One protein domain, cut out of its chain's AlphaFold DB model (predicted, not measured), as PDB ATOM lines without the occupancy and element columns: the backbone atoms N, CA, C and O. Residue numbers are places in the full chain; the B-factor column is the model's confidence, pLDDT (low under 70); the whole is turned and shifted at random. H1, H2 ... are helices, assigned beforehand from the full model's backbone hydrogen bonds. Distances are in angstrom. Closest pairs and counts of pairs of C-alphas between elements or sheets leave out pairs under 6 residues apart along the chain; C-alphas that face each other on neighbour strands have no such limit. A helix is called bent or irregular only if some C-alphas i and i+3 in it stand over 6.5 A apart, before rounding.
ATOM      1  N   GLU A   2     119.021  91.049  87.516       41.34
ATOM      2  CA  GLU A   2     119.413  91.926  86.391       41.34
ATOM      3  C   GLU A   2     120.004  93.290  86.827       41.34
ATOM      4  O   GLU A   2     121.023  93.721  86.306       41.34
ATOM      5  N   LEU A   3     119.482  93.888  87.910       44.94
ATOM      6  CA  LEU A   3     120.011  95.134  88.505       44.94
ATOM      7  C   LEU A   3     121.458  95.055  89.045       44.94
ATOM      8  O   LEU A   3     122.039  96.084  89.367       44.94
ATOM      9  N   LEU A   4     122.021  93.852  89.210       43.81
ATOM     10  CA  LEU A   4     123.403  93.670  89.683       43.81
ATOM     11  C   LEU A   4     124.397  93.457  88.533       43.81
ATOM     12  O   LEU A   4     125.597  93.601  88.753       43.81
ATOM     13  N   GLU A   5     123.915  93.121  87.334       44.47
ATOM     14  CA  GLU A   5     124.743  92.972  86.130       44.47
ATOM     15  C   GLU A   5     124.933  94.309  85.405       44.47
ATOM     16  O   GLU A   5     126.015  94.570  84.893       44.47
ATOM     17  N   GLU A   6     123.947  95.208  85.444       43.75
ATOM     18  CA  GLU A   6     124.047  96.542  84.825       43.75
ATOM     19  C   GLU A   6     125.053  97.467  85.543       43.75
ATOM     20  O   GLU A   6     125.635  98.357  84.935       43.75
ATOM     21  N   TYR A   7     125.363  97.186  86.816       50.06
ATOM     22  CA  TYR A   7     126.410  97.878  87.586       50.06
ATOM     23  C   TYR A   7     127.844  97.460  87.205       50.06
ATOM     24  O   TYR A   7     128.809  97.936  87.805       50.06
ATOM     25  N   SER A   8     127.996  96.510  86.276       48.34
ATOM     26  CA  SER A   8     129.273  95.857  85.980       48.34
ATOM     27  C   SER A   8     130.172  96.620  85.009       48.34
ATOM     28  O   SER A   8     131.361  96.314  85.001       48.34
ATOM     29  N   ASP A   9     129.664  97.561  84.204       42.88
ATOM     30  CA  ASP A   9     130.397  97.942  82.983       42.88
ATOM     31  C   ASP A   9     130.519  99.441  82.653       42.88
ATOM     32  O   ASP A   9     131.147  99.741  81.638       42.88
ATOM     33  N   SER A  10     130.023 100.395  83.460       47.09
ATOM     34  CA  SER A  10     130.088 101.815  83.040       47.09
ATOM     35  C   SER A  10     130.767 102.843  83.947       47.09
ATOM     36  O   SER A  10     131.382 103.731  83.376       47.09
ATOM     37  N   ASP A  11     130.775 102.768  85.282       47.78
ATOM     38  CA  ASP A  11     131.230 103.934  86.079       47.78
ATOM     39  C   ASP A  11     132.041 103.550  87.331       47.78
ATOM     40  O   ASP A  11     131.653 103.815  88.469       47.78
ATOM     41  N   ILE A  12     133.204 102.912  87.146       52.06
ATOM     42  CA  ILE A  12     134.242 102.885  88.193       52.06
ATOM     43  C   ILE A  12     135.031 104.187  88.064       52.06
ATOM     44  O   ILE A  12     136.085 104.234  87.434       52.06
ATOM     45  N   GLU A  13     134.479 105.268  88.610       57.38
ATOM     46  CA  GLU A  13     135.206 106.524  88.747       57.38
ATOM     47  C   GLU A  13     136.393 106.339  89.700       57.38
ATOM     48  O   GLU A  13     136.275 105.826  90.820       57.38
ATOM     49  N   ASP A  14     137.563 106.721  89.191       67.00
ATOM     50  CA  ASP A  14     138.876 106.496  89.770       67.00
ATOM     51  C   ASP A  14     138.979 107.079  91.183       67.00
ATOM     52  O   ASP A  14     139.107 108.290  91.386       67.00
ATOM     53  N   VAL A  15     139.008 106.197  92.185       73.69
ATOM     54  CA  VAL A  15     139.550 106.537  93.503       73.69
ATOM     55  C   VAL A  15     140.945 107.126  93.270       73.69
ATOM     56  O   VAL A  15     141.871 106.408  92.899       73.69
ATOM     57  N   ASP A  16     141.095 108.438  93.469       86.81
ATOM     58  CA  ASP A  16     142.366 109.141  93.277       86.81
ATOM     59  C   ASP A  16     143.398 108.580  94.264       86.81
ATOM     60  O   ASP A  16     143.424 108.939  95.446       86.81
ATOM     61  N   GLU A  17     144.245 107.671  93.773       88.31
ATOM     62  CA  GLU A  17     145.254 106.971  94.569       88.31
ATOM     63  C   GLU A  17     146.155 107.970  95.299       88.31
ATOM     64  O   GLU A  17     146.474 107.802  96.474       88.31
ATOM     65  N   HIS A  18     146.517 109.070  94.648       89.81
ATOM     66  CA  HIS A  18     147.378 110.072  95.251       89.81
ATOM     67  C   HIS A  18     146.679 110.831  96.393       89.81
ATOM     68  O   HIS A  18     147.311 111.094  97.425       89.81
ATOM     69  N   LYS A  19     145.382 111.154  96.275       89.62
ATOM     70  CA  LYS A  19     144.583 111.664  97.406       89.62
ATOM     71  C   LYS A  19     144.460 110.615  98.502       89.62
ATOM     72  O   LYS A  19     144.702 110.957  99.660       89.62
ATOM     73  N   LEU A  20     144.160 109.361  98.154       91.00
ATOM     74  CA  LEU A  20     144.006 108.262  99.106       91.00
ATOM     75  C   LEU A  20     145.270 108.083  99.951       91.00
ATOM     76  O   LEU A  20     145.198 108.111 101.176       91.00
ATOM     77  N   MET A  21     146.446 107.996  99.323       93.19
ATOM     78  CA  MET A  21     147.725 107.804 100.021       93.19
ATOM     79  C   MET A  21     148.067 108.963 100.968       93.19
ATOM     80  O   MET A  21     148.688 108.763 102.014       93.19
ATOM     81  N   LYS A  22     147.603 110.185 100.673       93.62
ATOM     82  CA  LYS A  22     147.746 111.344 101.572       93.62
ATOM     83  C   LYS A  22     146.839 111.285 102.803       93.62
ATOM     84  O   LYS A  22     147.039 112.090 103.722       93.62
ATOM     85  N   MET A  23     145.871 110.367 102.846       92.62
ATOM     86  CA  MET A  23     144.962 110.177 103.978       92.62
ATOM     87  C   MET A  23     145.584 109.379 105.125       92.62
ATOM     88  O   MET A  23     144.982 109.341 106.193       92.62
ATOM     89  N   ASN A  24     146.795 108.820 104.988       95.06
ATOM     90  CA  ASN A  24     147.505 108.122 106.072       95.06
ATOM     91  C   ASN A  24     148.013 109.070 107.183       95.06
ATOM     92  O   ASN A  24     149.212 109.259 107.408       95.06
ATOM     93  N   LYS A  25     147.086 109.731 107.871       93.06
ATOM     94  CA  LYS A  25     147.337 110.724 108.914       93.06
ATOM     95  C   LYS A  25     146.118 110.869 109.822       93.06
ATOM     96  O   LYS A  25     145.017 110.431 109.493       93.06
ATOM     97  N   GLY A  26     146.316 111.500 110.980       94.81
ATOM     98  CA  GLY A  26     145.229 111.809 111.909       94.81
ATOM     99  C   GLY A  26     144.421 110.564 112.323       94.81
ATOM    100  O   GLY A  26     145.019 109.521 112.599       94.81
ATOM    101  N   PRO A  27     143.078 110.647 112.370       91.94
ATOM    102  CA  PRO A  27     142.213 109.515 112.713       91.94
ATOM    103  C   PRO A  27     142.310 108.333 111.737       91.94
ATOM    104  O   PRO A  27     142.274 107.187 112.180       91.94
ATOM    105  N   VAL A  28     142.495 108.601 110.438       92.69
ATOM    106  CA  VAL A  28     142.536 107.575 109.378       92.69
ATOM    107  C   VAL A  28     143.751 106.660 109.524       92.69
ATOM    108  O   VAL A  28     143.661 105.470 109.241       92.69
ATOM    109  N   LYS A  29     144.861 107.162 110.079       93.94
ATOM    110  CA  LYS A  29     146.053 106.347 110.365       93.94
ATOM    111  C   LYS A  29     145.749 105.114 111.232       93.94
ATOM    112  O   LYS A  29     146.418 104.099 111.092       93.94
ATOM    113  N   LYS A  30     144.740 105.181 112.111       95.62
ATOM    114  CA  LYS A  30     144.338 104.055 112.976       95.62
ATOM    115  C   LYS A  30     143.662 102.913 112.214       95.62
ATOM    116  O   LYS A  30     143.651 101.795 112.711       95.62
ATOM    117  N   ILE A  31     143.087 103.212 111.050       95.00
ATOM    118  CA  ILE A  31     142.374 102.264 110.186       95.00
ATOM    119  C   ILE A  31     143.093 102.064 108.845       95.00
ATOM    120  O   ILE A  31     142.528 101.489 107.923       95.00
ATOM    121  N   TRP A  32     144.334 102.544 108.713       95.25
ATOM    122  CA  TRP A  32     145.032 102.602 107.429       95.25
ATOM    123  C   TRP A  32     145.212 101.224 106.783       95.25
ATOM    124  O   TRP A  32     144.995 101.077 105.584       95.25
ATOM    125  N   ASP A  33     145.503 100.198 107.582       94.69
ATOM    126  CA  ASP A  33     145.630  98.825 107.083       94.69
ATOM    127  C   ASP A  33     144.316  98.319 106.460       94.69
ATOM    128  O   ASP A  33     144.329  97.637 105.440       94.69
ATOM    129  N   GLN A  34     143.167  98.709 107.020       95.31
ATOM    130  CA  GLN A  34     141.848  98.357 106.482       95.31
ATOM    131  C   GLN A  34     141.575  99.085 105.161       95.31
ATOM    132  O   GLN A  34     141.009  98.497 104.243       95.31
ATOM    133  N   VAL A  35     142.017 100.342 105.050       93.94
ATOM    134  CA  VAL A  35     141.932 101.135 103.813       93.94
ATOM    135  C   VAL A  35     142.749 100.483 102.695       93.94
ATOM    136  O   VAL A  35     142.256 100.371 101.576       93.94
ATOM    137  N   LEU A  36     143.959  99.995 102.993       94.44
ATOM    138  CA  LEU A  36     144.788  99.277 102.019       94.44
ATOM    139  C   LEU A  36     144.160  97.947 101.589       94.44
ATOM    140  O   LEU A  36     144.123  97.653 100.399       94.44
ATOM    141  N   ILE A  37     143.595  97.178 102.524       93.56
ATOM    142  CA  ILE A  37     142.881  95.931 102.200       93.56
ATOM    143  C   ILE A  37     141.698  96.206 101.265       93.56
ATOM    144  O   ILE A  37     141.495  95.475 100.297       93.56
ATOM    145  N   LEU A  38     140.925  97.261 101.533       90.88
ATOM    146  CA  LEU A  38     139.824  97.705 100.675       90.88
ATOM    147  C   LEU A  38     140.313  98.096  99.277       90.88
ATOM    148  O   LEU A  38     139.726  97.666  98.286       90.88
ATOM    149  N   TRP A  39     141.410  98.854  99.201       91.44
ATOM    150  CA  TRP A  39     142.047  99.256  97.947       91.44
ATOM    151  C   TRP A  39     142.537  98.062  97.122       91.44
ATOM    152  O   TRP A  39     142.308  98.000  95.915       91.44
ATOM    153  N   ASP A  40     143.156  97.075  97.760       90.50
ATOM    154  CA  ASP A  40     143.617  95.861  97.086       90.50
ATOM    155  C   ASP A  40     142.444  94.979  96.645       90.50
ATOM    156  O   ASP A  40     142.413  94.505  95.511       90.50
ATOM    157  N   THR A  41     141.428  94.830  97.498       87.88
ATOM    158  CA  THR A  41     140.219  94.043  97.207       87.88
ATOM    159  C   THR A  41     139.432  94.624  96.033       87.88
ATOM    160  O   THR A  41     138.940  93.869  95.191       87.88
ATOM    161  N   ALA A  42     139.330  95.953  95.955       84.31
ATOM    162  CA  ALA A  42     138.667  96.657  94.860       84.31
ATOM    163  C   ALA A  42     139.374  96.443  93.510       84.31
ATOM    164  O   ALA A  42     138.707  96.346  92.479       84.31
ATOM    165  N   ARG A  43     140.709  96.323  93.515       84.50
ATOM    166  CA  ARG A  43     141.530  96.122  92.308       84.50
ATOM    167  C   ARG A  43     141.709  94.657  91.914       84.50
ATOM    168  O   ARG A  43     142.098  94.389  90.780       84.50
ATOM    169  N   ASP A  44     141.438  93.710  92.810       85.25
ATOM    170  CA  ASP A  44     141.580  92.287  92.498       85.25
ATOM    171  C   ASP A  44     140.530  91.859  91.450       85.25
ATOM    172  O   ASP A  44     139.325  91.903  91.725       85.25
ATOM    173  N   PRO A  45     140.939  91.404  90.249       80.31
ATOM    174  CA  PRO A  45     140.013  90.965  89.207       80.31
ATOM    175  C   PRO A  45     139.108  89.805  89.648       80.31
ATOM    176  O   PRO A  45     138.017  89.670  89.100       80.31
ATOM    177  N   LYS A  46     139.516  89.006  90.640       86.69
ATOM    178  CA  LYS A  46     138.775  87.844  91.154       86.69
ATOM    179  C   LYS A  46     137.684  88.210  92.162       86.69
ATOM    180  O   LYS A  46     136.848  87.364  92.475       86.69
ATOM    181  N   THR A  47     137.679  89.439  92.673       80.81
ATOM    182  CA  THR A  47     136.647  89.914  93.599       80.81
ATOM    183  C   THR A  47     135.328  90.122  92.859       80.81
ATOM    184  O   THR A  47     135.298  90.717  91.782       80.81
ATOM    185  N   SER A  48     134.216  89.669  93.446       86.19
ATOM    186  CA  SER A  48     132.877  89.889  92.883       86.19
ATOM    187  C   SER A  48     132.568  91.382  92.724       86.19
ATOM    188  O   SER A  48     132.893  92.166  93.619       86.19
ATOM    189  N   THR A  49     131.855  91.758  91.661       77.94
ATOM    190  CA  THR A  49     131.474  93.148  91.349       77.94
ATOM    191  C   THR A  49     130.801  93.862  92.521       77.94
ATOM    192  O   THR A  49     131.162  94.990  92.838       77.94
ATOM    193  N   ALA A  50     129.908  93.183  93.251       78.50
ATOM    194  CA  ALA A  50     129.242  93.757  94.423       78.50
ATOM    195  C   ALA A  50     130.228  94.169  95.536       78.50
ATOM    196  O   ALA A  50     130.105  95.244  96.118       78.50
ATOM    197  N   ILE A  51     131.234  93.335  95.818       83.44
ATOM    198  CA  ILE A  51     132.263  93.635  96.827       83.44
ATOM    199  C   ILE A  51     133.179  94.766  96.345       83.44
ATOM    200  O   ILE A  51     133.534  95.633  97.140       83.44
ATOM    201  N   LYS A  52     133.524  94.798  95.051       81.56
ATOM    202  CA  LYS A  52     134.293  95.908  94.467       81.56
ATOM    203  C   LYS A  52     133.551  97.232  94.602       81.56
ATOM    204  O   LYS A  52     134.137  98.190  95.091       81.56
ATOM    205  N   ALA A  53     132.267  97.258  94.247       78.69
ATOM    206  CA  ALA A  53     131.425  98.448  94.343       78.69
ATOM    207  C   ALA A  53     131.341  98.971  95.784       78.69
ATOM    208  O   ALA A  53     131.539 100.159  96.027       78.69
ATOM    209  N   LEU A  54     131.140  98.077  96.760       80.94
ATOM    210  CA  LEU A  54     131.170  98.441  98.179       80.94
ATOM    211  C   LEU A  54     132.529  99.012  98.598       80.94
ATOM    212  O   LEU A  54     132.583 100.002  99.328       80.94
ATOM    213  N   GLY A  55     133.621  98.397  98.142       86.75
ATOM    214  CA  GLY A  55     134.966  98.839  98.486       86.75
ATOM    215  C   GLY A  55     135.307 100.207  97.906       86.75
ATOM    216  O   GLY A  55     135.787 101.079  98.625       86.75
ATOM    217  N   ILE A  56     134.982 100.421  96.634       83.31
ATOM    218  CA  ILE A  56     135.143 101.702  95.943       83.31
ATOM    219  C   ILE A  56     134.286 102.776  96.615       83.31
ATOM    220  O   ILE A  56     134.820 103.816  96.990       83.31
ATOM    221  N   GLY A  57     133.005 102.508  96.883       82.56
ATOM    222  CA  GLY A  57     132.121 103.457  97.567       82.56
ATOM    223  C   GLY A  57     132.648 103.877  98.944       82.56
ATOM    224  O   GLY A  57     132.639 105.060  99.284       82.56
ATOM    225  N   ALA A  58     133.195 102.933  99.717       87.88
ATOM    226  CA  ALA A  58     133.831 103.237 100.998       87.88
ATOM    227  C   ALA A  58     135.089 104.115 100.846       87.88
ATOM    228  O   ALA A  58     135.312 105.015 101.660       87.88
ATOM    229  N   LEU A  59     135.904 103.883  99.813       89.06
ATOM    230  CA  LEU A  59     137.109 104.673  99.533       89.06
ATOM    231  C   LEU A  59     136.781 106.080  99.014       89.06
ATOM    232  O   LEU A  59     137.420 107.042  99.439       89.06
ATOM    233  N   ILE A  60     135.767 106.227  98.158       86.12
ATOM    234  CA  ILE A  60     135.283 107.536  97.695       86.12
ATOM    235  C   ILE A  60     134.751 108.333  98.889       86.12
ATOM    236  O   ILE A  60     135.165 109.475  99.090       86.12
ATOM    237  N   TYR A  61     133.933 107.715  99.750       81.69
ATOM    238  CA  TYR A  61     133.445 108.350 100.977       81.69
ATOM    239  C   TYR A  61     134.584 108.773 101.915       81.69
ATOM    240  O   TYR A  61     134.498 109.806 102.575       81.69
ATOM    241  N   LEU A  62     135.677 108.003 101.964       88.62
ATOM    242  CA  LEU A  62     136.866 108.361 102.735       88.62
ATOM    243  C   LEU A  62     137.586 109.593 102.162       88.62
ATOM    244  O   LEU A  62     138.029 110.440 102.937       88.62
ATOM    245  N   ILE A  63     137.735 109.689 100.834       86.12
ATOM    246  CA  ILE A  63     138.440 110.794 100.162       86.12
ATOM    247  C   ILE A  63     137.602 112.074 100.162       86.12
ATOM    248  O   ILE A  63     138.126 113.146 100.473       86.12
ATOM    249  N   SER A  64     136.324 111.971  99.807       79.31
ATOM    250  CA  SER A  64     135.385 113.088  99.779       79.31
ATOM    251  C   SER A  64     133.995 112.625 100.230       79.31
ATOM    252  O   SER A  64     133.170 112.216  99.411       79.31
ATOM    253  N   PRO A  65     133.692 112.726 101.539       67.69
ATOM    254  CA  PRO A  65     132.372 112.384 102.068       67.69
ATOM    255  C   PRO A  65     131.253 113.237 101.459       67.69
ATOM    256  O   PRO A  65     130.092 112.840 101.491       67.69
ATOM    257  N   ILE A  66     131.608 114.430 100.961       61.47
ATOM    258  CA  ILE A  66     130.678 115.414 100.413       61.47
ATOM    259  C   ILE A  66     130.493 115.234  98.913       61.47
ATOM    260  O   ILE A  66     129.409 115.571  98.494       61.47
ATOM    261  N   ASP A  67     131.442 114.705  98.131       56.25
ATOM    262  CA  ASP A  67     131.243 114.501  96.677       56.25
ATOM    263  C   ASP A  67     130.611 113.130  96.347       56.25
ATOM    264  O   ASP A  67     129.939 112.983  95.336       56.25
ATOM    265  N   ALA A  68     130.727 112.132  97.236       53.59
ATOM    266  CA  ALA A  68     130.152 110.792  97.026       53.59
ATOM    267  C   ALA A  68     128.607 110.740  97.084       53.59
ATOM    268  O   ALA A  68     127.985 109.793  96.612       53.59
ATOM    269  N   ILE A  69     127.988 111.721  97.746       53.91
ATOM    270  CA  ILE A  69     126.539 111.794  97.998       53.91
ATOM    271  C   ILE A  69     125.784 112.648  96.945       53.91
ATOM    272  O   ILE A  69     124.690 112.244  96.556       53.91
ATOM    273  N   PRO A  70     126.295 113.804  96.469       50.72
ATOM    274  CA  PRO A  70     125.586 114.713  95.569       50.72
ATOM    275  C   PRO A  70     125.389 114.184  94.154       50.72
ATOM    276  O   PRO A  70     124.344 114.469  93.576       50.72
ATOM    277  N   ASP A  71     126.320 113.388  93.620       52.62
ATOM    278  CA  ASP A  71     126.215 112.862  92.250       52.62
ATOM    279  C   ASP A  71     125.322 111.605  92.166       52.62
ATOM    280  O   ASP A  71     124.711 111.333  91.134       52.62
ATOM    281  N   MET A  72     125.146 110.882  93.284       52.47
ATOM    282  CA  MET A  72     124.212 109.748  93.407       52.47
ATOM    283  C   MET A  72     122.765 110.160  93.708       52.47
ATOM    284  O   MET A  72     121.856 109.328  93.637       52.47
ATOM    285  N   ILE A  73     122.532 111.426  94.061       55.19
ATOM    286  CA  ILE A  73     121.193 111.986  94.248       55.19
ATOM    287  C   ILE A  73     120.959 112.974  93.105       55.19
ATOM    288  O   ILE A  73     120.982 114.191  93.318       55.19
ATOM    289  N   PRO A  74     120.706 112.493  91.872       46.22
ATOM    290  CA  PRO A  74     120.185 113.383  90.868       46.22
ATOM    291  C   PRO A  74     118.816 113.806  91.384       46.22
ATOM    292  O   PRO A  74     117.968 112.997  91.768       46.22
TER     293      PRO A  74
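Overview. This is residues 2 to 74 of the 99 residues of the protein "DUF1232 domain-containing protein" of Firmicutes bacterium zrk13 (UniProt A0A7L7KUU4). The two longer helices, H2 and H3, form a helical hairpin, with the short helix H1 near the end where H2 begins and H3 ends. An unnamed stretch, residues 2 to 16, leads to H1, and residues 64 to 74 trail after H3. The printed part has 73 residues with three named helices, in order H1, H2, H3, and no named strand; it is all helix, though under half of its residues are in named elements. It is compact, radius of gyration of the C-alphas 12.9 A, and flat, spanning 41 by 31 by 17 A.

Along the chain. H2, residues 28 to 43, is 20.6 A long, from C-alpha 28 at (142.536, 107.575, 109.378). It is irregular, C-alphas 30 and 33 being 8.0 A apart, with a kink of 36 degrees near residue 35. H3, residues 49 to 63, is 20.9 A long and ends at C-alpha 63 at (138.440, 110.794, 100.162). H1 is residues 17 to 21.

Arrangement. H2 and H3 touch, closest at the C-alphas of Ala 42 and Lys 52, 4.5 A; they run opposite ways at a tilt of 35.3 degrees, only just steep. H1 and H3 only just touch, with 3 pairs of C-alphas within 8 A, closest Leu 20 and Ile 63, 6.2 A; H3 does so with residues 59 to 63 alone. H1 and H2 are near each other. Every O i to N i+4 pair is within hydrogen-bond range in H1 and H3, and 10 of 12 in H2.

Size, cuts and confidence. The farthest C-alphas, of Glu 2 and Gly 26, are 41.4 A apart. The printed part has no cut and no long link. Residues 2 to 14 and 65 to 74 have pLDDT under 70.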